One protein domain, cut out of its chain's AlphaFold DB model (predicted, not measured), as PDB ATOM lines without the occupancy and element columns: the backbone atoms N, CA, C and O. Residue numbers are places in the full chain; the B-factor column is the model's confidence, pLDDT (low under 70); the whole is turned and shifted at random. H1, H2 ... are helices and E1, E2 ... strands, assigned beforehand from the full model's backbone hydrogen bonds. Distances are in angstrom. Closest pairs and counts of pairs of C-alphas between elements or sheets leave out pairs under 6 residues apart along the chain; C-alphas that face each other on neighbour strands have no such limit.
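Overview. This is residues 37 to 214 of the 283 residues of an uncharacterized protein of Ignavibacteriae bacterium (UniProt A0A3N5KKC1). A strongly twisted sheet of four strands, E1, E4, E3 and E2, makes the middle layer, with H2 over one face, H4 over the other, and H1 beside E4 on the same face as H2. H3 packs at the end of E2 with H5 beyond it, and the small hairpin of E5 and E6 lies next to H4; long loops, residues 104 to 120 and 159 to 178, reach opposite ends of the longest axis. The 178 printed residues hold five named helices and six named strands, in the order E1 H1 H2 H3 E2 E3 E4 H4 H5 E5 E6; the class is mixed, with under half of the residues in named elements. The larger sheet is mixed and the smaller antiparallel. The whole is compact, with a radius of gyration of the C-alphas of 16.4 A, and elongated, spanning 52 by 34 by 29 A.

Arrangement. E1, residues 43 to 46, is an edge strand, parallel to E4, residues 131 to 139, with N 45 and O 132 at 2.8 A. H1, residues 48 to 54, is on the sheet at a height of 5.1 A, its closest C-alphas to E4 being Phe 50 and Glu 136, 4.6 A apart. H2, residues 60 to 72, is on the same face, 8.6 A over the sheet, and runs along the strands, at 17 degrees to E4 on the local plane. H3, residues 92 to 97, precedes the other edge strand, E2, residues 100 to 103. E2, E3, residues 121 to 127, and E4 form a meander, each strand the antiparallel neighbour of the one before; N 102 and O 123 are 2.8 A apart, N 122 and O 138 2.8 A. H4, residues 149 to 158, is on the opposite face from H2, at a height of 10.0 A, slantwise to the strands at 37 degrees to E4 on the local plane. H5, residues 179 to 187, is not on the sheet; it only just touches H3, with 3 pairs of C-alphas within 8 A, the closest being Met 92 and Arg 186, 6.3 A. E5, residues 194 to 196, and E6, residues 199 to 201, form a hairpin, with N 194 and O 201 at 2.9 A; the closest C-alphas of H4 and E5, Glu 153 and Ile 196, are 6.4 A apart. In the five helices every O i to N i+4 pair is within hydrogen-bond range.

Along the chain. E1 begins at C-alpha 43 (216.137, 266.343, 213.334), and E6 ends at C-alpha 201 (227.096, 279.876, 194.176). From first to last C-alpha E4 is 24.2 A long, E3 18.8 A, H2 18.3 A, H4 14.5 A and H5 12.3 A.

Size, cuts and confidence. The two C-alphas farthest apart, Pro 111 and Val 171, are 54.9 A apart. The printed part has no cut; the links H2 to H3, E2 to E3 and H4 to H5 are long. The mean pLDDT of the printed part is 94.0, and no printed residue is under 70.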
ATOM      1  N   ILE A  37     209.599 263.024 199.751       96.50
ATOM      2  CA  ILE A  37     210.407 262.958 200.961       96.50
ATOM      3  C   ILE A  37     210.215 261.582 201.596       96.50
ATOM      4  O   ILE A  37     209.112 261.214 201.994       96.50
ATOM      5  N   GLU A  38     211.296 260.816 201.700       94.00
ATOM      6  CA  GLU A  38     211.289 259.506 202.356       94.00
ATOM      7  C   GLU A  38     210.819 259.616 203.817       94.00
ATOM      8  O   GLU A  38     211.293 260.484 204.561       94.00
ATOM      9  N   SER A  39     209.924 258.720 204.240       95.19
ATOM     10  CA  SER A  39     209.469 258.605 205.631       95.19
ATOM     11  C   SER A  39     210.580 258.030 206.509       95.19
ATOM     12  O   SER A  39     210.779 256.821 206.585       95.19
ATOM     13  N   ARG A  40     211.325 258.918 207.164       95.75
ATOM     14  CA  ARG A  40     212.376 258.582 208.131       95.75
ATOM     15  C   ARG A  40     212.512 259.693 209.153       95.75
ATOM     16  O   ARG A  40     212.221 260.855 208.852       95.75
ATOM     17  N   LYS A  41     212.959 259.322 210.352       98.06
ATOM     18  CA  LYS A  41     213.208 260.270 211.438       98.06
ATOM     19  C   LYS A  41     214.279 261.261 211.005       98.06
ATOM     20  O   LYS A  41     215.315 260.845 210.494       98.06
ATOM     21  N   ARG A  42     214.007 262.548 211.199       98.19
ATOM     22  CA  ARG A  42     214.961 263.633 210.960       98.19
ATOM     23  C   ARG A  42     214.895 264.653 212.081       98.19
ATOM     24  O   ARG A  42     213.808 264.969 212.567       98.19
ATOM     25  N   ASP A  43     216.049 265.208 212.424       98.44
ATOM     26  CA  ASP A  43     216.137 266.343 213.334       98.44
ATOM     27  C   ASP A  43     215.683 267.620 212.622       98.44
ATOM     28  O   ASP A  43     216.091 267.908 211.494       98.44
ATOM     29  N   VAL A  44     214.820 268.394 213.280       98.50
ATOM     30  CA  VAL A  44     214.264 269.635 212.727       98.50
ATOM     31  C   VAL A  44     215.085 270.820 213.224       98.50
ATOM     32  O   VAL A  44     215.129 271.112 214.417       98.50
ATOM     33  N   ILE A  45     215.726 271.522 212.292       98.62
ATOM     34  CA  ILE A  45     216.571 272.688 212.549       98.62
ATOM     35  C   ILE A  45     215.896 273.912 211.932       98.62
ATOM     36  O   ILE A  45     215.501 273.897 210.771       98.62
ATOM     37  N   LYS A  46     215.754 274.993 212.699       98.50
ATOM     38  CA  LYS A  46     214.969 276.174 212.310       98.50
ATOM     39  C   LYS A  46     215.877 277.378 212.101       98.50
ATOM     40  O   LYS A  46     216.802 277.579 212.884       98.50
ATOM     41  N   SER A  47     215.632 278.155 211.049       98.62
ATOM     42  CA  SER A  47     216.361 279.405 210.824       98.62
ATOM     43  C   SER A  47     215.903 280.494 211.802       98.62
ATOM     44  O   SER A  47     214.761 280.472 212.277       98.62
ATOM     45  N   ASP A  48     216.749 281.498 212.034       97.88
ATOM     46  CA  ASP A  48     216.363 282.690 212.801       97.88
ATOM     47  C   ASP A  48     215.116 283.368 212.203       97.88
ATOM     48  O   ASP A  48     214.210 283.784 212.928       97.88
ATOM     49  N   THR A  49     215.042 283.448 210.869       97.12
ATOM     50  CA  THR A  49     213.925 284.072 210.142       97.12
ATOM     51  C   THR A  49     212.627 283.295 210.335       97.12
ATOM     52  O   THR A  49     211.570 283.890 210.556       97.12
ATOM     53  N   PHE A  50     212.695 281.961 210.294       97.62
ATOM     54  CA  PHE A  50     211.552 281.104 210.582       97.62
ATOM     55  C   PHE A  50     211.059 281.338 212.013       97.62
ATOM     56  O   PHE A  50     209.871 281.585 212.202       97.62
ATOM     57  N   ILE A  51     211.957 281.320 213.006       96.56
ATOM     58  CA  ILE A  51     211.597 281.499 214.423       96.56
ATOM     59  C   ILE A  51     210.876 282.835 214.636       96.56
ATOM     60  O   ILE A  51     209.843 282.875 215.303       96.56
ATOM     61  N   GLN A  52     211.380 283.914 214.034       94.00
ATOM     62  CA  GLN A  52     210.767 285.241 214.131       94.00
ATOM     63  C   GLN A  52     209.358 285.278 213.529       94.00
ATOM     64  O   GLN A  52     208.436 285.790 214.162       94.00
ATOM     65  N   LYS A  53     209.160 284.709 212.332       91.19
ATOM     66  CA  LYS A  53     207.834 284.664 211.692       91.19
ATOM     67  C   LYS A  53     206.857 283.748 212.429       91.19
ATOM     68  O   LYS A  53     205.667 284.046 212.491       91.19
ATOM     69  N   PHE A  54     207.354 282.655 212.998       90.75
ATOM     70  CA  PHE A  54     206.542 281.656 213.683       90.75
ATOM     71  C   PHE A  54     205.869 282.197 214.954       90.75
ATOM     72  O   PHE A  54     204.731 281.835 215.235       90.75
ATOM     73  N   GLN A  55     206.515 283.118 215.683       84.12
ATOM     74  CA  GLN A  55     206.002 283.675 216.949       84.12
ATOM     75  C   GLN A  55     204.625 284.364 216.845       84.12
ATOM     76  O   GLN A  55     203.957 284.522 217.864       84.12
ATOM     77  N   GLY A  56     204.184 284.752 215.645       79.50
ATOM     78  CA  GLY A  56     202.870 285.362 215.401       79.50
ATOM     79  C   GLY A  56     202.028 284.649 214.342       79.50
ATOM     80  O   GLY A  56     201.069 285.232 213.842       79.50
ATOM     81  N   PHE A  57     202.398 283.428 213.950       87.12
ATOM     82  CA  PHE A  57     201.749 282.722 212.852       87.12
ATOM     83  C   PHE A  57     200.483 281.989 213.323       87.12
ATOM     84  O   PHE A  57     200.526 281.221 214.282       87.12
ATOM     85  N   SER A  58     199.350 282.225 212.652       82.88
ATOM     86  CA  SER A  58     198.035 281.725 213.083       82.88
ATOM     87  C   SER A  58     197.906 280.204 213.036       82.88
ATOM     88  O   SER A  58     197.229 279.633 213.884       82.88
ATOM     89  N   ASP A  59     198.580 279.547 212.087       82.69
ATOM     90  CA  ASP A  59     198.482 278.097 211.876       82.69
ATOM     91  C   ASP A  59     199.676 277.350 212.496       82.69
ATOM     92  O   ASP A  59     200.164 276.352 211.960       82.69
ATOM     93  N   ASN A  60     200.177 277.850 213.630       86.50
ATOM     94  CA  ASN A  60     201.332 277.296 214.338       86.50
ATOM     95  C   ASN A  60     201.181 275.802 214.675       86.50
ATOM     96  O   ASN A  60     202.135 275.051 214.501       86.50
ATOM     97  N   LEU A  61     199.975 275.355 215.040       92.19
ATOM     98  CA  LEU A  61     199.683 273.949 215.332       92.19
ATOM     99  C   LEU A  61     199.953 273.028 214.134       92.19
ATOM    100  O   LEU A  61     200.470 271.936 214.321       92.19
ATOM    101  N   ILE A  62     199.655 273.463 212.904       95.25
ATOM    102  CA  ILE A  62     199.894 272.645 211.702       95.25
ATOM    103  C   ILE A  62     201.396 272.488 211.459       95.25
ATOM    104  O   ILE A  62     201.864 271.428 211.057       95.25
ATOM    105  N   ILE A  63     202.171 273.537 211.715       96.31
ATOM    106  CA  ILE A  63     203.628 273.478 211.598       96.31
ATOM    107  C   ILE A  63     204.226 272.596 212.698       96.31
ATOM    108  O   ILE A  63     205.119 271.803 212.405       96.31
ATOM    109  N   ASP A  64     203.711 272.685 213.927       95.75
ATOM    110  CA  ASP A  64     204.095 271.784 215.015       95.75
ATOM    111  C   ASP A  64     203.756 270.323 214.669       95.75
ATOM    112  O   ASP A  64     204.499 269.412 215.032       95.75
ATOM    113  N   ASP A  65     202.648 270.072 213.963       96.44
ATOM    114  CA  ASP A  65     202.286 268.742 213.462       96.44
ATOM    115  C   ASP A  65     203.303 268.250 212.419       96.44
ATOM    116  O   ASP A  65     203.840 267.154 212.580       96.44
ATOM    117  N   ILE A  66     203.636 269.078 211.418       97.81
ATOM    118  CA  ILE A  66     204.655 268.775 210.395       97.81
ATOM    119  C   ILE A  66     206.008 268.456 211.050       97.81
ATOM    120  O   ILE A  66     206.678 267.487 210.692       97.81
ATOM    121  N   GLU A  67     206.426 269.253 212.034       98.19
ATOM    122  CA  GLU A  67     207.659 269.017 212.789       98.19
ATOM    123  C   GLU A  67     207.636 267.659 213.503       98.19
ATOM    124  O   GLU A  67     208.601 266.894 213.410       98.19
ATOM    125  N   ARG A  68     206.522 267.316 214.163       98.12
ATOM    126  CA  ARG A  68     206.362 266.007 214.808       98.12
ATOM    127  C   ARG A  68     206.336 264.866 213.797       98.12
ATOM    128  O   ARG A  68     206.823 263.782 214.119       98.12
ATOM    129  N   GLU A  69     205.785 265.057 212.602       98.38
ATOM    130  CA  GLU A  69     205.826 264.049 211.540       98.38
ATOM    131  C   GLU A  69     207.272 263.748 211.124       98.38
ATOM    132  O   GLU A  69     207.660 262.577 211.112       98.38
ATOM    133  N   PHE A  70     208.103 264.775 210.910       98.38
ATOM    134  CA  PHE A  70     209.534 264.596 210.631       98.38
ATOM    135  C   PHE A  70     210.278 263.880 211.767       98.38
ATOM    136  O   PHE A  70     211.006 262.918 211.517       98.38
ATOM    137  N   GLN A  71     210.073 264.302 213.016       98.31
ATOM    138  CA  GLN A  71     210.752 263.720 214.183       98.31
ATOM    139  C   GLN A  71     210.371 262.251 214.418       98.31
ATOM    140  O   GLN A  71     211.195 261.442 214.853       98.31
ATOM    141  N   ASN A  72     209.127 261.882 214.108       98.12
ATOM    142  CA  ASN A  72     208.647 260.508 214.244       98.12
ATOM    143  C   ASN A  72     208.963 259.633 213.025       98.12
ATOM    144  O   ASN A  72     208.919 258.407 213.139       98.12
ATOM    145  N   GLY A  73     209.343 260.240 211.899       97.50
ATOM    146  CA  GLY A  73     209.563 259.548 210.632       97.50
ATOM    147  C   GLY A  73     208.268 259.146 209.935       97.50
ATOM    148  O   GLY A  73     208.237 258.144 209.227       97.50
ATOM    149  N   ASN A  74     207.204 259.916 210.156       97.81
ATOM    150  CA  ASN A  74     205.927 259.739 209.482       97.81
ATOM    151  C   ASN A  74     205.985 260.289 208.048       97.81
ATOM    152  O   ASN A  74     206.906 261.011 207.659       97.81
ATOM    153  N   ASP A  75     204.970 259.952 207.258       96.38
ATOM    154  CA  ASP A  75     204.825 260.444 205.894       96.38
ATOM    155  C   ASP A  75     204.372 261.912 205.859       96.38
ATOM    156  O   ASP A  75     203.217 262.219 206.147       96.38
ATOM    157  N   VAL A  76     205.285 262.800 205.460       97.62
ATOM    158  CA  VAL A  76     205.060 264.252 205.319       97.62
ATOM    159  C   VAL A  76     204.609 264.666 203.913       97.62
ATOM    160  O   VAL A  76     204.218 265.813 203.684       97.62
ATOM    161  N   ASN A  77     204.652 263.751 202.936       96.94
ATOM    162  CA  ASN A  77     204.310 264.052 201.545       96.94
ATOM    163  C   ASN A  77     202.868 264.541 201.320       96.94
ATOM    164  O   ASN A  77     202.662 265.258 200.333       96.94
ATOM    165  N   PRO A  78     201.868 264.259 202.188       96.56
ATOM    166  CA  PRO A  78     200.551 264.882 202.085       96.56
ATOM    167  C   PRO A  78     200.567 266.416 202.041       96.56
ATOM    168  O   PRO A  78     199.655 267.009 201.461       96.56
ATOM    169  N   HIS A  79     201.594 267.060 202.603       97.44
ATOM    170  CA  HIS A  79     201.773 268.511 202.565       97.44
ATOM    171  C   HIS A  79     202.393 269.036 201.259       97.44
ATOM    172  O   HIS A  79     202.382 270.242 201.022       97.44
ATOM    173  N   LEU A  80     202.940 268.180 200.393       97.00
ATOM    174  CA  LEU A  80     203.524 268.613 199.123       97.00
ATOM    175  C   LEU A  80     202.448 268.964 198.083       97.00
ATOM    176  O   LEU A  80     201.262 268.635 198.195       97.00
ATOM    177  N   SER A  81     202.872 269.612 196.999       94.19
ATOM    178  CA  SER A  81     202.026 269.782 195.819       94.19
ATOM    179  C   SER A  81     201.638 268.425 195.227       94.19
ATOM    180  O   SER A  81     202.470 267.536 195.066       94.19
ATOM    181  N   ARG A  82     200.398 268.301 194.735       93.50
ATOM    182  CA  ARG A  82     199.956 267.141 193.930       93.50
ATOM    183  C   ARG A  82     200.809 266.911 192.673       93.50
ATOM    184  O   ARG A  82     200.698 265.873 192.035       93.50
ATOM    185  N   GLN A  83     201.609 267.898 192.267       94.94
ATOM    186  CA  GLN A  83     202.547 267.772 191.153       94.94
ATOM    187  C   GLN A  83     203.826 267.001 191.542       94.94
ATOM    188  O   GLN A  83     204.525 266.509 190.657       94.94
ATOM    189  N   ALA A  84     204.101 266.810 192.838       94.56
ATOM    190  CA  ALA A  84     205.233 266.017 193.320       94.56
ATOM    191  C   ALA A  84     205.200 264.579 192.773       94.56
ATOM    192  O   ALA A  84     206.224 264.074 192.327       94.56
ATOM    193  N   ILE A  85     204.010 263.979 192.669       93.94
ATOM    194  CA  ILE A  85     203.824 262.620 192.132       93.94
ATOM    195  C   ILE A  85     203.742 262.543 190.602       93.94
ATOM    196  O   ILE A  85     203.592 261.453 190.061       93.94
ATOM    197  N   LYS A  86     203.791 263.669 189.881       95.50
ATOM    198  CA  LYS A  86     203.808 263.659 188.412       95.50
ATOM    199  C   LYS A  86     205.236 263.416 187.930       95.50
ATOM    200  O   LYS A  86     206.058 264.309 188.127       95.50
ATOM    201  N   PRO A  87     205.573 262.277 187.309       94.94
ATOM    202  CA  PRO A  87     206.982 261.954 187.068       94.94
ATOM    203  C   PRO A  87     207.679 262.903 186.088       94.94
ATOM    204  O   PRO A  87     208.867 263.178 186.227       94.94
ATOM    205  N   ASP A  88     206.912 263.494 185.174       92.88
ATOM    206  CA  ASP A  88     207.372 264.440 184.159       92.88
ATOM    207  C   ASP A  88     207.347 265.914 184.604       92.88
ATOM    208  O   ASP A  88     207.777 266.778 183.843       92.88
ATOM    209  N   TYR A  89     206.863 266.213 185.815       95.19
ATOM    210  CA  TYR A  89     206.854 267.569 186.363       95.19
ATOM    211  C   TYR A  89     208.177 267.899 187.054       95.19
ATOM    212  O   TYR A  89     208.546 267.232 188.019       95.19
ATOM    213  N   ASP A  90     208.841 268.960 186.622       94.88
ATOM    214  CA  ASP A  90     210.093 269.439 187.202       94.88
ATOM    215  C   ASP A  90     209.820 270.613 188.166       94.88
ATOM    216  O   ASP A  90     209.262 271.641 187.768       94.88
ATOM    217  N   ASP A  91     210.194 270.468 189.443       96.69
ATOM    218  CA  ASP A  91     210.080 271.549 190.431       96.69
ATOM    219  C   ASP A  91     211.293 272.474 190.314       96.69
ATOM    220  O   ASP A  91     212.423 272.108 190.625       96.69
ATOM    221  N   MET A  92     211.062 273.693 189.835       95.50
ATOM    222  CA  MET A  92     212.145 274.618 189.522       95.50
ATOM    223  C   MET A  92     212.908 275.085 190.769       95.50
ATOM    224  O   MET A  92     214.133 275.177 190.720       95.50
ATOM    225  N   LEU A  93     212.230 275.354 191.886       97.31
ATOM    226  CA  LEU A  93     212.913 275.780 193.110       97.31
ATOM    227  C   LEU A  93     213.778 274.646 193.664       97.31
ATOM    228  O   LEU A  93     214.931 274.870 194.037       97.31
ATOM    229  N   LEU A  94     213.226 273.434 193.681       97.88
ATOM    230  CA  LEU A  94     213.931 272.245 194.129       97.88
ATOM    231  C   LEU A  94     215.138 271.945 193.238       97.88
ATOM    232  O   LEU A  94     216.233 271.727 193.746       97.88
ATOM    233  N   ASN A  95     214.964 271.998 191.920       97.12
ATOM    234  CA  ASN A  95     216.035 271.706 190.975       97.12
ATOM    235  C   ASN A  95     217.175 272.726 191.053       97.12
ATOM    236  O   ASN A  95     218.326 272.351 190.864       97.12
ATOM    237  N   ASP A  96     216.880 274.000 191.333       96.62
ATOM    238  CA  ASP A  96     217.913 275.035 191.406       96.62
ATOM    239  C   ASP A  96     218.566 275.113 192.796       96.62
ATOM    240  O   ASP A  96     219.781 275.042 192.945       96.62
ATOM    241  N   TRP A  97     217.782 275.228 193.863       97.81
ATOM    242  CA  TRP A  97     218.327 275.492 195.203       97.81
ATOM    243  C   TRP A  97     218.248 274.297 196.154       97.81
ATOM    244  O   TRP A  97     218.792 274.334 197.266       97.81
ATOM    245  N   GLY A  98     217.611 273.205 195.736       97.81
ATOM    246  CA  GLY A  98     217.407 272.045 196.594       97.81
ATOM    247  C   GLY A  98     216.502 272.385 197.777       97.81
ATOM    248  O   GLY A  98     216.802 271.963 198.894       97.81
ATOM    249  N   ILE A  99     215.491 273.232 197.548       98.62
ATOM    250  CA  ILE A  99     214.515 273.682 198.546       98.62
ATOM    251  C   ILE A  99     213.147 273.117 198.160       98.62
ATOM    252  O   ILE A  99     212.647 273.380 197.067       98.62
ATOM    253  N   HIS A 100     212.531 272.369 199.070       98.62
ATOM    254  CA  HIS A 100     211.146 271.922 198.948       98.62
ATOM    255  C   HIS A 100     210.201 272.982 199.516       98.62
ATOM    256  O   HIS A 100     210.575 273.789 200.371       98.62
ATOM    257  N   HIS A 101     208.947 272.949 199.072       97.81
ATOM    258  CA  HIS A 101     207.876 273.761 199.637       97.81
ATOM    259  C   HIS A 101     206.698 272.870 200.045       97.81
ATOM    260  O   HIS A 101     206.283 271.979 199.303       97.81
ATOM    261  N   MET A 102     206.158 273.119 201.234       97.81
ATOM    262  CA  MET A 102     205.032 272.393 201.818       97.81
ATOM    263  C   MET A 102     203.860 273.347 202.035       97.81
ATOM    264  O   MET A 102     204.037 274.446 202.554       97.81
ATOM    265  N   HIS A 103     202.653 272.925 201.669       97.00
ATOM    266  CA  HIS A 103     201.418 273.605 202.048       97.00
ATOM    267  C   HIS A 103     201.165 273.402 203.545       97.00
ATOM    268  O   HIS A 103     201.034 272.270 204.022       97.00
ATOM    269  N   ILE A 104     201.051 274.503 204.284       96.19
ATOM    270  CA  ILE A 104     200.655 274.498 205.694       96.19
ATOM    271  C   ILE A 104     199.132 274.310 205.772       96.19
ATOM    272  O   ILE A 104     198.362 275.260 205.873       96.19
ATOM    273  N   SER A 105     198.696 273.059 205.640       94.50
ATOM    274  CA  SER A 105     197.297 272.627 205.679       94.50
ATOM    275  C   SER A 105     197.219 271.206 206.215       94.50
ATOM    276  O   SER A 105     198.067 270.386 205.884       94.50
ATOM    277  N   ASN A 106     196.181 270.899 206.988       93.00
ATOM    278  CA  ASN A 106     195.852 269.551 207.462       93.00
ATOM    279  C   ASN A 106     194.423 269.130 207.054       93.00
ATOM    280  O   ASN A 106     193.842 268.198 207.610       93.00
ATOM    281  N   THR A 107     193.833 269.830 206.081       93.38
ATOM    282  CA  THR A 107     192.437 269.629 205.665       93.38
ATOM    283  C   THR A 107     192.326 268.778 204.406       93.38
ATOM    284  O   THR A 107     193.203 268.799 203.541       93.38
ATOM    285  N   ARG A 108     191.240 268.002 204.295       93.44
ATOM    286  CA  ARG A 108     190.917 267.201 203.106       93.44
ATOM    287  C   ARG A 108     189.431 267.311 202.778       93.44
ATOM    288  O   ARG A 108     188.591 266.907 203.577       93.44
ATOM    289  N   LYS A 109     189.097 267.752 201.563       88.19
ATOM    290  CA  LYS A 109     187.723 267.703 201.024       88.19
ATOM    291  C   LYS A 109     187.177 266.280 200.912       88.19
ATOM    292  O   LYS A 109     185.978 266.074 201.062       88.19
ATOM    293  N   ASN A 110     188.041 265.307 200.623       89.50
ATOM    294  CA  ASN A 110     187.697 263.890 200.581       89.50
ATOM    295  C   ASN A 110     188.616 263.128 201.554       89.50
ATOM    296  O   ASN A 110     189.831 263.189 201.368       89.50
ATOM    297  N   PRO A 111     188.080 262.391 202.547       86.31
ATOM    298  CA  PRO A 111     188.887 261.629 203.507       86.31
ATOM    299  C   PRO A 111     189.875 260.640 202.872       86.31
ATOM    300  O   PRO A 111     190.926 260.381 203.448       86.31
ATOM    301  N   ASN A 112     189.566 260.131 201.673       87.25
ATOM    302  CA  ASN A 112     190.413 259.187 200.936       87.25
ATOM    303  C   ASN A 112     191.489 259.879 200.076       87.25
ATOM    304  O   ASN A 112     192.235 259.213 199.362       87.25
ATOM    305  N   GLN A 113     191.552 261.213 200.081       89.81
ATOM    306  CA  GLN A 113     192.569 261.966 199.355       89.81
ATOM    307  C   GLN A 113     193.904 261.893 200.101       89.81
ATOM    308  O   GLN A 113     193.970 262.185 201.288       89.81
ATOM    309  N   TYR A 114     194.975 261.560 199.384       92.38
ATOM    310  CA  TYR A 114     196.314 261.485 199.966       92.38
ATOM    311  C   TYR A 114     196.844 262.865 200.405       92.38
ATOM    312  O   TYR A 114     197.165 263.076 201.572       92.38
ATOM    313  N   PHE A 115     196.854 263.834 199.484       94.81
ATOM    314  CA  PHE A 115     197.319 265.201 199.742       94.81
ATOM    315  C   PHE A 115     196.317 266.027 200.546       94.81
ATOM    316  O   PHE A 115     195.107 265.879 200.360       94.81
ATOM    317  N   TYR A 116     196.805 266.967 201.351       95.31
ATOM    318  CA  TYR A 116     195.975 268.013 201.939       95.31
ATOM    319  C   TYR A 116     195.498 269.019 200.879       95.31
ATOM    320  O   TYR A 116     196.035 269.114 199.767       95.31
ATOM    321  N   ASP A 117     194.432 269.747 201.194       92.88
ATOM    322  CA  ASP A 117     193.981 270.866 200.376       92.88
ATOM    323  C   ASP A 117     194.996 272.009 200.430       92.88
ATOM    324  O   ASP A 117     195.671 272.214 201.438       92.88
ATOM    325  N   ARG A 118     195.118 272.747 199.322       88.50
ATOM    326  CA  ARG A 118     196.091 273.837 199.210       88.50
ATOM    327  C   ARG A 118     195.785 274.933 200.229       88.50
ATOM    328  O   ARG A 118     194.639 275.363 200.329       88.50
ATOM    329  N   SER A 119     196.825 275.400 200.906       91.12
ATOM    330  CA  SER A 119     196.824 276.619 201.711       91.12
ATOM    331  C   SER A 119     197.484 277.763 200.944       91.12
ATOM    332  O   SER A 119     198.332 277.543 200.078       91.12
ATOM    333  N   ASP A 120     197.151 278.993 201.329       93.00
ATOM    334  CA  ASP A 120     197.863 280.188 200.869       93.00
ATOM    335  C   ASP A 120     199.214 280.379 201.578       93.00
ATOM    336  O   ASP A 120     199.940 281.306 201.248       93.00
ATOM    337  N   GLN A 121     199.565 279.538 202.555       96.00
ATOM    338  CA  GLN A 121     200.818 279.620 203.310       96.00
ATOM    339  C   GLN A 121     201.712 278.412 203.030       96.00
ATOM    340  O   GLN A 121     201.249 277.267 203.035       96.00
ATOM    341  N   LEU A 122     202.993 278.694 202.807       97.31
ATOM    342  CA  LEU A 122     204.037 277.743 202.453       97.31
ATOM    343  C   LEU A 122     205.120 277.697 203.515       97.31
ATOM    344  O   LEU A 122     205.618 278.740 203.933       97.31
ATOM    345  N   LEU A 123     205.540 276.487 203.865       98.25
ATOM    346  CA  LEU A 123     206.770 276.223 204.594       98.25
ATOM    347  C   LEU A 123     207.857 275.812 203.595       98.25
ATOM    348  O   LEU A 123     207.729 274.793 202.917       98.25
ATOM    349  N   PHE A 124     208.925 276.601 203.509       98.81
ATOM    350  CA  PHE A 124     210.107 276.286 202.710       98.81
ATOM    351  C   PHE A 124     211.115 275.522 203.556       98.81
ATOM    352  O   PHE A 124     211.457 275.953 204.661       98.81
ATOM    353  N   ILE A 125     211.604 274.399 203.033       98.75
ATOM    354  CA  ILE A 125     212.502 273.497 203.755       98.75
ATOM    355  C   ILE A 125     213.665 273.042 202.876       98.75
ATOM    356  O   ILE A 125     213.524 272.906 201.662       98.75
ATOM    357  N   LYS A 126     214.805 272.733 203.492       98.50
ATOM    358  CA  LYS A 126     215.882 271.975 202.847       98.50
ATOM    359  C   LYS A 126     216.004 270.610 203.510       98.50
ATOM    360  O   LYS A 126     216.321 270.526 204.695       98.50
ATOM    361  N   VAL A 127     215.728 269.557 202.748       97.94
ATOM    362  CA  VAL A 127     215.775 268.167 203.215       97.94
ATOM    363  C   VAL A 127     217.189 267.630 203.035       97.94
ATOM    364  O   VAL A 127     217.713 267.638 201.923       97.94
ATOM    365  N   LEU A 128     217.792 267.143 204.116       96.56
ATOM    366  CA  LEU A 128     218.960 266.270 204.079       96.56
ATOM    367  C   LEU A 128     218.597 264.892 204.636       96.56
ATOM    368  O   LEU A 128     217.466 264.628 205.047       96.56
ATOM    369  N   GLU A 129     219.583 264.005 204.634       94.81
ATOM    370  CA  GLU A 129     219.421 262.631 205.081       94.81
ATOM    371  C   GLU A 129     218.924 262.541 206.537       94.81
ATOM    372  O   GLU A 129     217.852 261.995 206.786       94.81
ATOM    373  N   GLU A 130     219.655 263.163 207.465       96.69
ATOM    374  CA  GLU A 130     219.374 263.121 208.910       96.69
ATOM    375  C   GLU A 130     218.659 264.372 209.437       96.69
ATOM    376  O   GLU A 130     218.131 264.377 210.545       96.69
ATOM    377  N   ASN A 131     218.651 265.459 208.662       98.19
ATOM    378  CA  ASN A 131     218.193 266.766 209.124       98.19
ATOM    379  C   ASN A 131     217.192 267.374 208.147       98.19
ATOM    380  O   ASN A 131     217.346 267.264 206.930       98.19
ATOM    381  N   ILE A 132     216.209 268.086 208.684       98.44
ATOM    382  CA  ILE A 132     215.316 268.954 207.929       98.44
ATOM    383  C   ILE A 132     215.499 270.395 208.400       98.44
ATOM    384  O   ILE A 132     215.408 270.699 209.586       98.44
ATOM    385  N   TYR A 133     215.772 271.294 207.461       98.75
ATOM    386  CA  TYR A 133     216.018 272.699 207.755       98.75
ATOM    387  C   TYR A 133     214.793 273.528 207.391       98.75
ATOM    388  O   TYR A 133     214.506 273.704 206.208       98.75
ATOM    389  N   PHE A 134     214.076 274.043 208.384       98.75
ATOM    390  CA  PHE A 134     212.957 274.960 208.181       98.75
ATOM    391  C   PHE A 134     213.512 276.347 207.863       98.75
ATOM    392  O   PHE A 134     214.045 277.041 208.734       98.75
ATOM    393  N   VAL A 135     213.421 276.727 206.587       98.69
ATOM    394  CA  VAL A 135     214.008 277.956 206.051       98.69
ATOM    395  C   VAL A 135     213.119 279.139 206.401       98.69
ATOM    396  O   VAL A 135     213.573 280.058 207.075       98.69
ATOM    397  N   GLU A 136     211.860 279.133 205.961       97.69
ATOM    398  CA  GLU A 136     210.961 280.275 206.129       97.69
ATOM    399  C   GLU A 136     209.493 279.912 205.854       97.69
ATOM    400  O   GLU A 136     209.205 278.953 205.138       97.69
ATOM    401  N   ILE A 137     208.570 280.723 206.385       96.94
ATOM    402  CA  ILE A 137     207.150 280.722 206.018       96.94
ATOM    403  C   ILE A 137     206.859 281.912 205.092       96.94
ATOM    404  O   ILE A 137     207.207 283.058 205.418       96.94
ATOM    405  N   ARG A 138     206.205 281.665 203.952       96.44
ATOM    406  CA  ARG A 138     205.740 282.724 203.034       96.44
ATOM    407  C   ARG A 138     204.354 282.442 202.472       96.44
ATOM    408  O   ARG A 138     203.901 281.302 202.435       96.44
ATOM    409  N   SER A 139     203.710 283.493 201.977       96.19
ATOM    410  CA  SER A 139     202.453 283.367 201.245       96.19
ATOM    411  C   SER A 139     202.702 282.795 199.848       96.19
ATOM    412  O   SER A 139     203.553 283.294 199.117       96.19
ATOM    413  N   HIS A 140     201.918 281.804 199.430       94.12
ATOM    414  CA  HIS A 140     201.907 281.278 198.064       94.12
ATOM    415  C   HIS A 140     201.550 282.368 197.034       94.12
ATOM    416  O   HIS A 140     201.945 282.281 195.874       94.12
ATOM    417  N   ASN A 141     200.810 283.404 197.447       94.56
ATOM    418  CA  ASN A 141     200.380 284.503 196.577       94.56
ATOM    419  C   ASN A 141     201.410 285.641 196.488       94.56
ATOM    420  O   ASN A 141     201.182 286.626 195.786       94.56
ATOM    421  N   GLU A 142     202.532 285.535 197.199       96.06
ATOM    422  CA  GLU A 142     203.626 286.491 197.090       96.06
ATOM    423  C   GLU A 142     204.235 286.444 195.678       96.06
ATOM    424  O   GLU A 142     204.505 285.374 195.123       96.06
ATOM    425  N   ASN A 143     204.452 287.618 195.073       95.75
ATOM    426  CA  ASN A 143     205.033 287.700 193.736       95.75
ATOM    427  C   ASN A 143     206.394 286.994 193.715       95.75
ATOM    428  O   ASN A 143     207.222 287.257 194.582       95.75
ATOM    429  N   LEU A 144     206.619 286.117 192.733       95.44
ATOM    430  CA  LEU A 144     207.874 285.376 192.559       95.44
ATOM    431  C   LEU A 144     208.354 284.607 193.803       95.44
ATOM    432  O   LEU A 144     209.548 284.357 193.917       95.44
ATOM    433  N   VAL A 145     207.454 284.163 194.694       97.12
ATOM    434  CA  VAL A 145     207.815 283.491 195.962       97.12
ATOM    435  C   VAL A 145     208.853 282.367 195.804       97.12
ATOM    436  O   VAL A 145     209.742 282.211 196.632       97.12
ATOM    437  N   PHE A 146     208.800 281.619 194.698       96.94
ATOM    438  CA  PHE A 146     209.716 280.510 194.407       96.94
ATOM    439  C   PHE A 146     211.075 280.943 193.831       96.94
ATOM    440  O   PHE A 146     211.943 280.103 193.636       96.94
ATOM    441  N   CYS A 147     211.265 282.220 193.500       96.25
ATOM    442  CA  CYS A 147     212.516 282.794 192.988       96.25
ATOM    443  C   CYS A 147     213.140 283.806 193.958       96.25
ATOM    444  O   CYS A 147     214.142 284.417 193.598       96.25
ATOM    445  N   ARG A 148     212.569 283.946 195.163       96.31
ATOM    446  CA  ARG A 148     213.022 284.865 196.209       96.31
ATOM    447  C   ARG A 148     214.449 284.570 196.642       96.31
ATOM    448  O   ARG A 148     214.691 283.516 197.237       96.31
ATOM    449  N   ASN A 149     215.383 285.473 196.344       94.62
ATOM    450  CA  ASN A 149     216.797 285.286 196.692       94.62
ATOM    451  C   ASN A 149     216.975 285.122 198.212       94.62
ATOM    452  O   ASN A 149     217.834 284.359 198.657       94.62
ATOM    453  N   GLU A 150     216.089 285.716 199.013       96.62
ATOM    454  CA  GLU A 150     216.129 285.611 200.469       96.62
ATOM    455  C   GLU A 150     216.074 284.155 200.961       96.62
ATOM    456  O   GLU A 150     216.651 283.842 201.999       96.62
ATOM    457  N   LEU A 151     215.442 283.231 200.224       97.94
ATOM    458  CA  LEU A 151     215.395 281.814 200.613       97.94
ATOM    459  C   LEU A 151     216.800 281.203 200.704       97.94
ATOM    460  O   LEU A 151     217.109 280.489 201.662       97.94
ATOM    461  N   ILE A 152     217.664 281.487 199.725       96.69
ATOM    462  CA  ILE A 152     219.031 280.962 199.717       96.69
ATOM    463  C   ILE A 152     219.966 281.801 200.597       96.69
ATOM    464  O   ILE A 152     220.871 281.253 201.226       96.69
ATOM    465  N   GLU A 153     219.706 283.103 200.737       97.50
ATOM    466  CA  GLU A 153     220.420 283.972 201.680       97.50
ATOM    467  C   GLU A 153     220.201 283.536 203.136       97.50
ATOM    468  O   GLU A 153     221.153 283.501 203.918       97.50
ATOM    469  N   ILE A 154     218.975 283.135 203.501       98.44
ATOM    470  CA  ILE A 154     218.656 282.585 204.826       98.44
ATOM    471  C   ILE A 154     219.455 281.305 205.073       98.44
ATOM    472  O   ILE A 154     220.051 281.164 206.146       98.44
ATOM    473  N   ILE A 155     219.521 280.400 204.091       98.31
ATOM    474  CA  ILE A 155     220.338 279.183 204.190       98.31
ATOM    475  C   ILE A 155     221.813 279.545 204.378       98.31
ATOM    476  O   ILE A 155     222.451 279.008 205.280       98.31
ATOM    477  N   ASN A 156     222.351 280.478 203.587       97.81
ATOM    478  CA  ASN A 156     223.745 280.908 203.703       97.81
ATOM    479  C   ASN A 156     224.054 281.524 205.075       97.81
ATOM    480  O   ASN A 156     225.083 281.228 205.676       97.81
ATOM    481  N   LYS A 157     223.158 282.376 205.583       97.94
ATOM    482  CA  LYS A 157     223.317 283.061 206.869       97.94
ATOM    483  C   LYS A 157     223.306 282.082 208.043       97.94
ATOM    484  O   LYS A 157     224.132 282.207 208.941       97.94
ATOM    485  N   ASN A 158     222.366 281.138 208.050       98.50
ATOM    486  CA  ASN A 158     222.158 280.234 209.183       98.50
ATOM    487  C   ASN A 158     223.069 279.002 209.106       98.50
ATOM    488  O   ASN A 158     223.602 278.547 210.117       98.50
ATOM    489  N   TRP A 159     223.267 278.460 207.903       97.88
ATOM    490  CA  TRP A 159     223.946 277.186 207.679       97.88
ATOM    491  C   TRP A 159     224.833 277.231 206.422       97.88
ATOM    492  O   TRP A 159     224.624 276.456 205.486       97.88
ATOM    493  N   PRO A 160     225.884 278.075 206.387       96.44
ATOM    494  CA  PRO A 160     226.713 278.272 205.190       96.44
ATOM    495  C   PRO A 160     227.327 276.964 204.669       96.44
ATOM    496  O   PRO A 160     227.449 276.743 203.465       96.44
ATOM    497  N   LYS A 161     227.635 276.025 205.576       96.81
ATOM    498  CA  LYS A 161     228.160 274.694 205.228       96.81
ATOM    499  C   LYS A 161     227.261 273.913 204.261       96.81
ATOM    500  O   LYS A 161     227.788 273.074 203.542       96.81
ATOM    501  N   LEU A 162     225.954 274.192 204.218       96.81
ATOM    502  CA  LEU A 162     225.014 273.528 203.311       96.81
ATOM    503  C   LEU A 162     225.207 273.916 201.847       96.81
ATOM    504  O   LEU A 162     224.792 273.162 200.970       96.81
ATOM    505  N   ILE A 163     225.803 275.082 201.578       95.94
ATOM    506  CA  ILE A 163     225.962 275.593 200.213       95.94
ATOM    507  C   ILE A 163     227.416 275.904 199.831       95.94
ATOM    508  O   ILE A 163     227.703 276.090 198.654       95.94
ATOM    509  N   ASN A 164     228.356 275.899 200.783       94.19
ATOM    510  CA  ASN A 164     229.767 276.226 200.536       94.19
ATOM    511  C   ASN A 164     230.424 275.384 199.431       94.19
ATOM    512  O   ASN A 164     231.256 275.900 198.693       94.19
ATOM    513  N   THR A 165     230.055 274.106 199.287       94.19
ATOM    514  CA  THR A 165     230.615 273.242 198.227       94.19
ATOM    515  C   THR A 165     230.222 273.678 196.814       94.19
ATOM    516  O   THR A 165     230.831 273.225 195.849       94.19
ATOM    517  N   TYR A 166     229.212 274.536 196.693       94.62
ATOM    518  CA  TYR A 166     228.726 275.079 195.432       94.62
ATOM    519  C   TYR A 166     229.299 276.469 195.138       94.62
ATOM    520  O   TYR A 166     228.948 277.070 194.125       94.62
ATOM    521  N   GLN A 167     230.147 277.012 196.019       94.56
ATOM    522  CA  GLN A 167     230.761 278.314 195.800       94.56
ATOM    523  C   GLN A 167     231.685 278.264 194.575       94.56
ATOM    524  O   GLN A 167     232.544 277.391 194.447       94.56
ATOM    525  N   LEU A 168     231.516 279.229 193.679       91.56
ATOM    526  CA  LEU A 168     232.341 279.412 192.497       91.56
ATOM    527  C   LEU A 168     233.576 280.252 192.832       91.56
ATOM    528  O   LEU A 168     233.499 281.261 193.533       91.56
ATOM    529  N   ASN A 169     234.712 279.865 192.253       87.50
ATOM    530  CA  ASN A 169     235.942 280.654 192.277       87.50
ATOM    531  C   ASN A 169     235.930 281.690 191.138       87.50
ATOM    532  O   ASN A 169     236.765 281.636 190.237       87.50
ATOM    533  N   CYS A 170     234.956 282.600 191.144       78.75
ATOM    534  CA  CYS A 170     234.898 283.733 190.219       78.75
ATOM    535  C   CYS A 170     234.913 285.063 190.982       78.75
ATOM    536  O   CYS A 170     234.500 285.136 192.136       78.75
ATOM    537  N   VAL A 171     235.454 286.097 190.333       70.25
ATOM    538  CA  VAL A 171     235.659 287.425 190.938       70.25
ATOM    539  C   VAL A 171     234.421 288.309 190.775       70.25
ATOM    540  O   VAL A 171     234.132 289.111 191.653       70.25
ATOM    541  N   SER A 172     233.686 288.153 189.673       76.56
ATOM    542  CA  SER A 172     232.430 288.853 189.396       76.56
ATOM    543  C   SER A 172     231.663 288.155 188.269       76.56
ATOM    544  O   SER A 172     232.239 287.370 187.507       76.56
ATOM    545  N   LEU A 173     230.373 288.466 188.138       76.19
ATOM    546  CA  LEU A 173     229.615 288.233 186.910       76.19
ATOM    547  C   LEU A 173     229.676 289.488 186.027       76.19
ATOM    548  O   LEU A 173     229.906 290.590 186.514       76.19
ATOM    549  N   GLU A 174     229.487 289.326 184.717       77.88
ATOM    550  CA  GLU A 174     229.318 290.469 183.803       77.88
ATOM    551  C   GLU A 174     227.970 291.175 184.029       77.88
ATOM    552  O   GLU A 174     227.816 292.359 183.738       77.88
ATOM    553  N   LYS A 175     226.990 290.433 184.557       80.75
ATOM    554  CA  LYS A 175     225.631 290.890 184.815       80.75
ATOM    555  C   LYS A 175     225.060 290.214 186.062       80.75
ATOM    556  O   LYS A 175     225.170 288.994 186.202       80.75
ATOM    557  N   ASP A 176     224.355 291.003 186.864       82.44
ATOM    558  CA  ASP A 176     223.526 290.522 187.969       82.44
ATOM    559  C   ASP A 176     222.146 290.117 187.447       82.44
ATOM    560  O   ASP A 176     221.597 290.743 186.534       82.44
ATOM    561  N   PHE A 177     221.572 289.066 188.029       88.25
ATOM    562  CA  PHE A 177     220.280 288.532 187.604       88.25
ATOM    563  C   PHE A 177     219.184 288.843 188.617       88.25
ATOM    564  O   PHE A 177     219.308 288.503 189.798       88.25
ATOM    565  N   THR A 178     218.078 289.424 188.149       93.00
ATOM    566  CA  THR A 178     216.898 289.648 189.000       93.00
ATOM    567  C   THR A 178     216.111 288.352 189.235       93.00
ATOM    568  O   THR A 178     216.326 287.331 188.576       93.00
ATOM    569  N   GLU A 179     215.156 288.374 190.165       94.88
ATOM    570  CA  GLU A 179     214.267 287.232 190.429       94.88
ATOM    571  C   GLU A 179     213.363 286.911 189.227       94.88
ATOM    572  O   GLU A 179     213.084 285.742 188.943       94.88
ATOM    573  N   GLU A 180     212.930 287.936 188.485       96.19
ATOM    574  CA  GLU A 180     212.191 287.796 187.227       96.19
ATOM    575  C   GLU A 180     213.042 287.075 186.181       96.19
ATOM    576  O   GLU A 180     212.581 286.126 185.545       96.19
ATOM    577  N   GLU A 181     214.295 287.503 186.021       95.31
ATOM    578  CA  GLU A 181     215.229 286.888 185.083       95.31
ATOM    579  C   GLU A 181     215.521 285.444 185.483       95.31
ATOM    580  O   GLU A 181     215.441 284.553 184.639       95.31
ATOM    581  N   ARG A 182     215.741 285.176 186.776       94.94
ATOM    582  CA  ARG A 182     215.872 283.813 187.305       94.94
ATOM    583  C   ARG A 182     214.656 282.962 186.950       94.94
ATOM    584  O   ARG A 182     214.817 281.847 186.463       94.94
ATOM    585  N   SER A 183     213.443 283.481 187.133       95.25
ATOM    586  CA  SER A 183     212.204 282.784 186.758       95.25
ATOM    587  C   SER A 183     212.156 282.448 185.263       95.25
ATOM    588  O   SER A 183     211.758 281.343 184.887       95.25
ATOM    589  N   ILE A 184     212.597 283.371 184.401       95.50
ATOM    590  CA  ILE A 184     212.680 283.159 182.950       95.50
ATOM    591  C   ILE A 184     213.719 282.078 182.616       95.50
ATOM    592  O   ILE A 184     213.401 281.141 181.884       95.50
ATOM    593  N   PHE A 185     214.927 282.163 183.177       93.88
ATOM    594  CA  PHE A 185     215.999 281.202 182.908       93.88
ATOM    595  C   PHE A 185     215.660 279.796 183.411       93.88
ATOM    596  O   PHE A 185     215.826 278.835 182.661       93.88
ATOM    597  N   ARG A 186     215.067 279.666 184.606       92.81
ATOM    598  CA  ARG A 186     214.571 278.378 185.122       92.81
ATOM    599  C   ARG A 186     213.549 277.742 184.175       92.81
ATOM    600  O   ARG A 186     213.652 276.559 183.864       92.81
ATOM    601  N   LYS A 187     212.601 278.528 183.645       91.56
ATOM    602  CA  LYS A 187     211.623 278.058 182.641       91.56
ATOM    603  C   LYS A 187     212.259 277.649 181.315       91.56
ATOM    604  O   LYS A 187     211.716 276.786 180.635       91.56
ATOM    605  N   ALA A 188     213.386 278.257 180.962       92.25
ATOM    606  CA  ALA A 188     214.162 277.914 179.776       92.25
ATOM    607  C   ALA A 188     215.131 276.734 179.994       92.25
ATOM    608  O   ALA A 188     215.850 276.379 179.063       92.25
ATOM    609  N   GLY A 189     215.180 276.133 181.193       91.38
ATOM    610  CA  GLY A 189     216.136 275.067 181.515       91.38
ATOM    611  C   GLY A 189     217.582 275.563 181.617       91.38
ATOM    612  O   GLY A 189     218.513 274.812 181.341       91.38
ATOM    613  N   VAL A 190     217.777 276.835 181.976       91.88
ATOM    614  CA  VAL A 190     219.094 277.465 182.115       91.88
ATOM    615  C   VAL A 190     219.388 277.716 183.587       91.88
ATOM    616  O   VAL A 190     218.619 278.364 184.297       91.88
ATOM    617  N   THR A 191     220.543 277.226 184.029       92.00
ATOM    618  CA  THR A 191     221.055 277.456 185.380       92.00
ATOM    619  C   THR A 191     221.907 278.715 185.396       92.00
ATOM    620  O   THR A 191     222.869 278.819 184.634       92.00
ATOM    621  N   ILE A 192     221.579 279.650 186.284       91.69
ATOM    622  CA  ILE A 192     222.361 280.868 186.508       91.69
ATOM    623  C   ILE A 192     222.950 280.855 187.928       91.69
ATOM    624  O   ILE A 192     222.296 280.349 188.848       91.69
ATOM    625  N   PRO A 193     224.158 281.403 188.149       91.69
ATOM    626  CA  PRO A 193     224.708 281.530 189.494       91.69
ATOM    627  C   PRO A 193     223.821 282.390 190.401       91.69
ATOM    628  O   PRO A 193     223.058 283.245 189.948       91.69
ATOM    629  N   THR A 194     223.922 282.159 191.707       91.44
ATOM    630  CA  THR A 194     223.296 283.015 192.719       91.44
ATOM    631  C   THR A 194     224.370 283.771 193.475       91.44
ATOM    632  O   THR A 194     225.300 283.157 193.991       91.44
ATOM    633  N   GLU A 195     224.248 285.089 193.519       91.12
ATOM    634  CA  GLU A 195     225.137 285.950 194.285       91.12
ATOM    635  C   GLU A 195     224.605 286.141 195.706       91.12
ATOM    636  O   GLU A 195     223.417 286.385 195.901       91.12
ATOM    637  N   ILE A 196     225.485 285.999 196.697       91.31
ATOM    638  CA  ILE A 196     225.196 286.226 198.112       91.31
ATOM    639  C   ILE A 196     226.441 286.841 198.760       91.31
ATOM    640  O   ILE A 196     227.451 286.151 198.916       91.31
ATOM    641  N   ASN A 197     226.362 288.103 199.197       87.44
ATOM    642  CA  ASN A 197     227.465 288.838 199.843       87.44
ATOM    643  C   ASN A 197     228.783 288.776 199.039       87.44
ATOM    644  O   ASN A 197     229.786 288.266 199.549       87.44
ATOM    645  N   ASP A 198     228.757 289.216 197.775       87.38
ATOM    646  CA  ASP A 198     229.899 289.223 196.840       87.38
ATOM    647  C   ASP A 198     230.508 287.831 196.556       87.38
ATOM    648  O   ASP A 198     231.651 287.698 196.108       87.38
ATOM    649  N   LYS A 199     229.766 286.755 196.847       91.38
ATOM    650  CA  LYS A 199     230.144 285.373 196.527       91.38
ATOM    651  C   LYS A 199     229.109 284.747 195.618       91.38
ATOM    652  O   LYS A 199     227.912 284.885 195.843       91.38
ATOM    653  N   PHE A 200     229.575 283.968 194.654       92.62
ATOM    654  CA  PHE A 200     228.715 283.302 193.686       92.62
ATOM    655  C   PHE A 200     228.607 281.816 194.002       92.62
ATOM    656  O   PHE A 200     229.606 281.161 194.289       92.62
ATOM    657  N   TYR A 201     227.395 281.279 193.923       93.56
ATOM    658  CA  TYR A 201     227.096 279.876 194.176       93.56
ATOM    659  C   TYR A 201     226.401 279.269 192.965       93.56
ATOM    660  O   TYR A 201     225.447 279.835 192.423       93.56
ATOM    661  N   PHE A 202     226.865 278.099 192.543       92.38
ATOM    662  CA  PHE A 202     226.244 277.331 191.480       92.38
ATOM    663  C   PHE A 202     225.176 276.402 192.050       92.38
ATOM    664  O   PHE A 202     225.503 275.372 192.622       92.38
ATOM    665  N   SER A 203     223.909 276.782 191.887       93.75
ATOM    666  CA  SER A 203     222.720 275.924 192.000       93.75
ATOM    667  C   SER A 203     222.840 274.735 192.977       93.75
ATOM    668  O   SER A 203     223.125 273.612 192.559       93.75
ATOM    669  N   PRO A 204     222.630 274.938 194.295       95.12
ATOM    670  CA  PRO A 204     222.746 273.867 195.292       95.12
ATOM    671  C   PRO A 204     221.781 272.676 195.125       95.12
ATOM    672  O   PRO A 204     221.933 271.670 195.815       95.12
ATOM    673  N   GLY A 205     220.777 272.778 194.250       95.75
ATOM    674  CA  GLY A 205     219.916 271.672 193.803       95.75
ATOM    675  C   GLY A 205     220.458 270.908 192.586       95.75
ATOM    676  O   GLY A 205     219.871 269.912 192.166       95.75
ATOM    677  N   GLY A 206     221.583 271.357 192.027       94.94
ATOM    678  CA  GLY A 206     222.260 270.797 190.858       94.94
ATOM    679  C   GLY A 206     221.896 271.462 189.530       94.94
ATOM    680  O   GLY A 206     222.622 271.292 188.555       94.94
ATOM    681  N   GLY A 207     220.819 272.243 189.484       95.06
ATOM    682  CA  GLY A 207     220.404 272.993 188.306       95.06
ATOM    683  C   GLY A 207     219.759 272.126 187.230       95.06
ATOM    684  O   GLY A 207     219.263 271.025 187.481       95.06
ATOM    685  N   TYR A 208     219.747 272.656 186.013       93.62
ATOM    686  CA  TYR A 208     219.049 272.116 184.851       93.62
ATOM    687  C   TYR A 208     220.012 271.769 183.719       93.62
ATOM    688  O   TYR A 208     220.910 272.545 183.384       93.62
ATOM    689  N   ALA A 209     219.766 270.624 183.088       90.88
ATOM    690  CA  ALA A 209     220.266 270.298 181.764       90.88
ATOM    691  C   ALA A 209     219.483 271.083 180.698       90.88
ATOM    692  O   ALA A 209     218.373 271.554 180.944       90.88
ATOM    693  N   THR A 210     220.004 271.141 179.470       82.56
ATOM    694  CA  THR A 210     219.341 271.825 178.339       82.56
ATOM    695  C   THR A 210     217.972 271.240 177.975       82.56
ATOM    696  O   THR A 210     217.176 271.902 177.317       82.56
ATOM    697  N   SER A 211     217.668 270.018 178.422       88.12
ATOM    698  CA  SER A 211     216.342 269.394 178.331       88.12
ATOM    699  C   SER A 211     215.339 269.899 179.380       88.12
ATOM    700  O   SER A 211     214.193 269.456 179.384       88.12
ATOM    701  N   GLY A 212     215.761 270.777 180.296       90.69
ATOM    702  CA  GLY A 212     214.989 271.247 181.451       90.69
ATOM    703  C   GLY A 212     215.017 270.305 182.661       90.69
ATOM    704  O   GLY A 212     214.499 270.658 183.719       90.69
ATOM    705  N   LYS A 213     215.632 269.123 182.535       94.75
ATOM    706  CA  LYS A 213     215.709 268.117 183.604       94.75
ATOM    707  C   LYS A 213     216.776 268.459 184.634       94.75
ATOM    708  O   LYS A 213     217.806 269.031 184.291       94.75
ATOM    709  N   ASN A 214     216.545 268.074 185.887       97.19
ATOM    710  CA  ASN A 214     217.536 268.226 186.949       97.19
ATOM    711  C   ASN A 214     218.813 267.431 186.625       97.19
ATOM    712  O   ASN A 214     218.722 266.239 186.328       97.19
TER     713      ASN A 214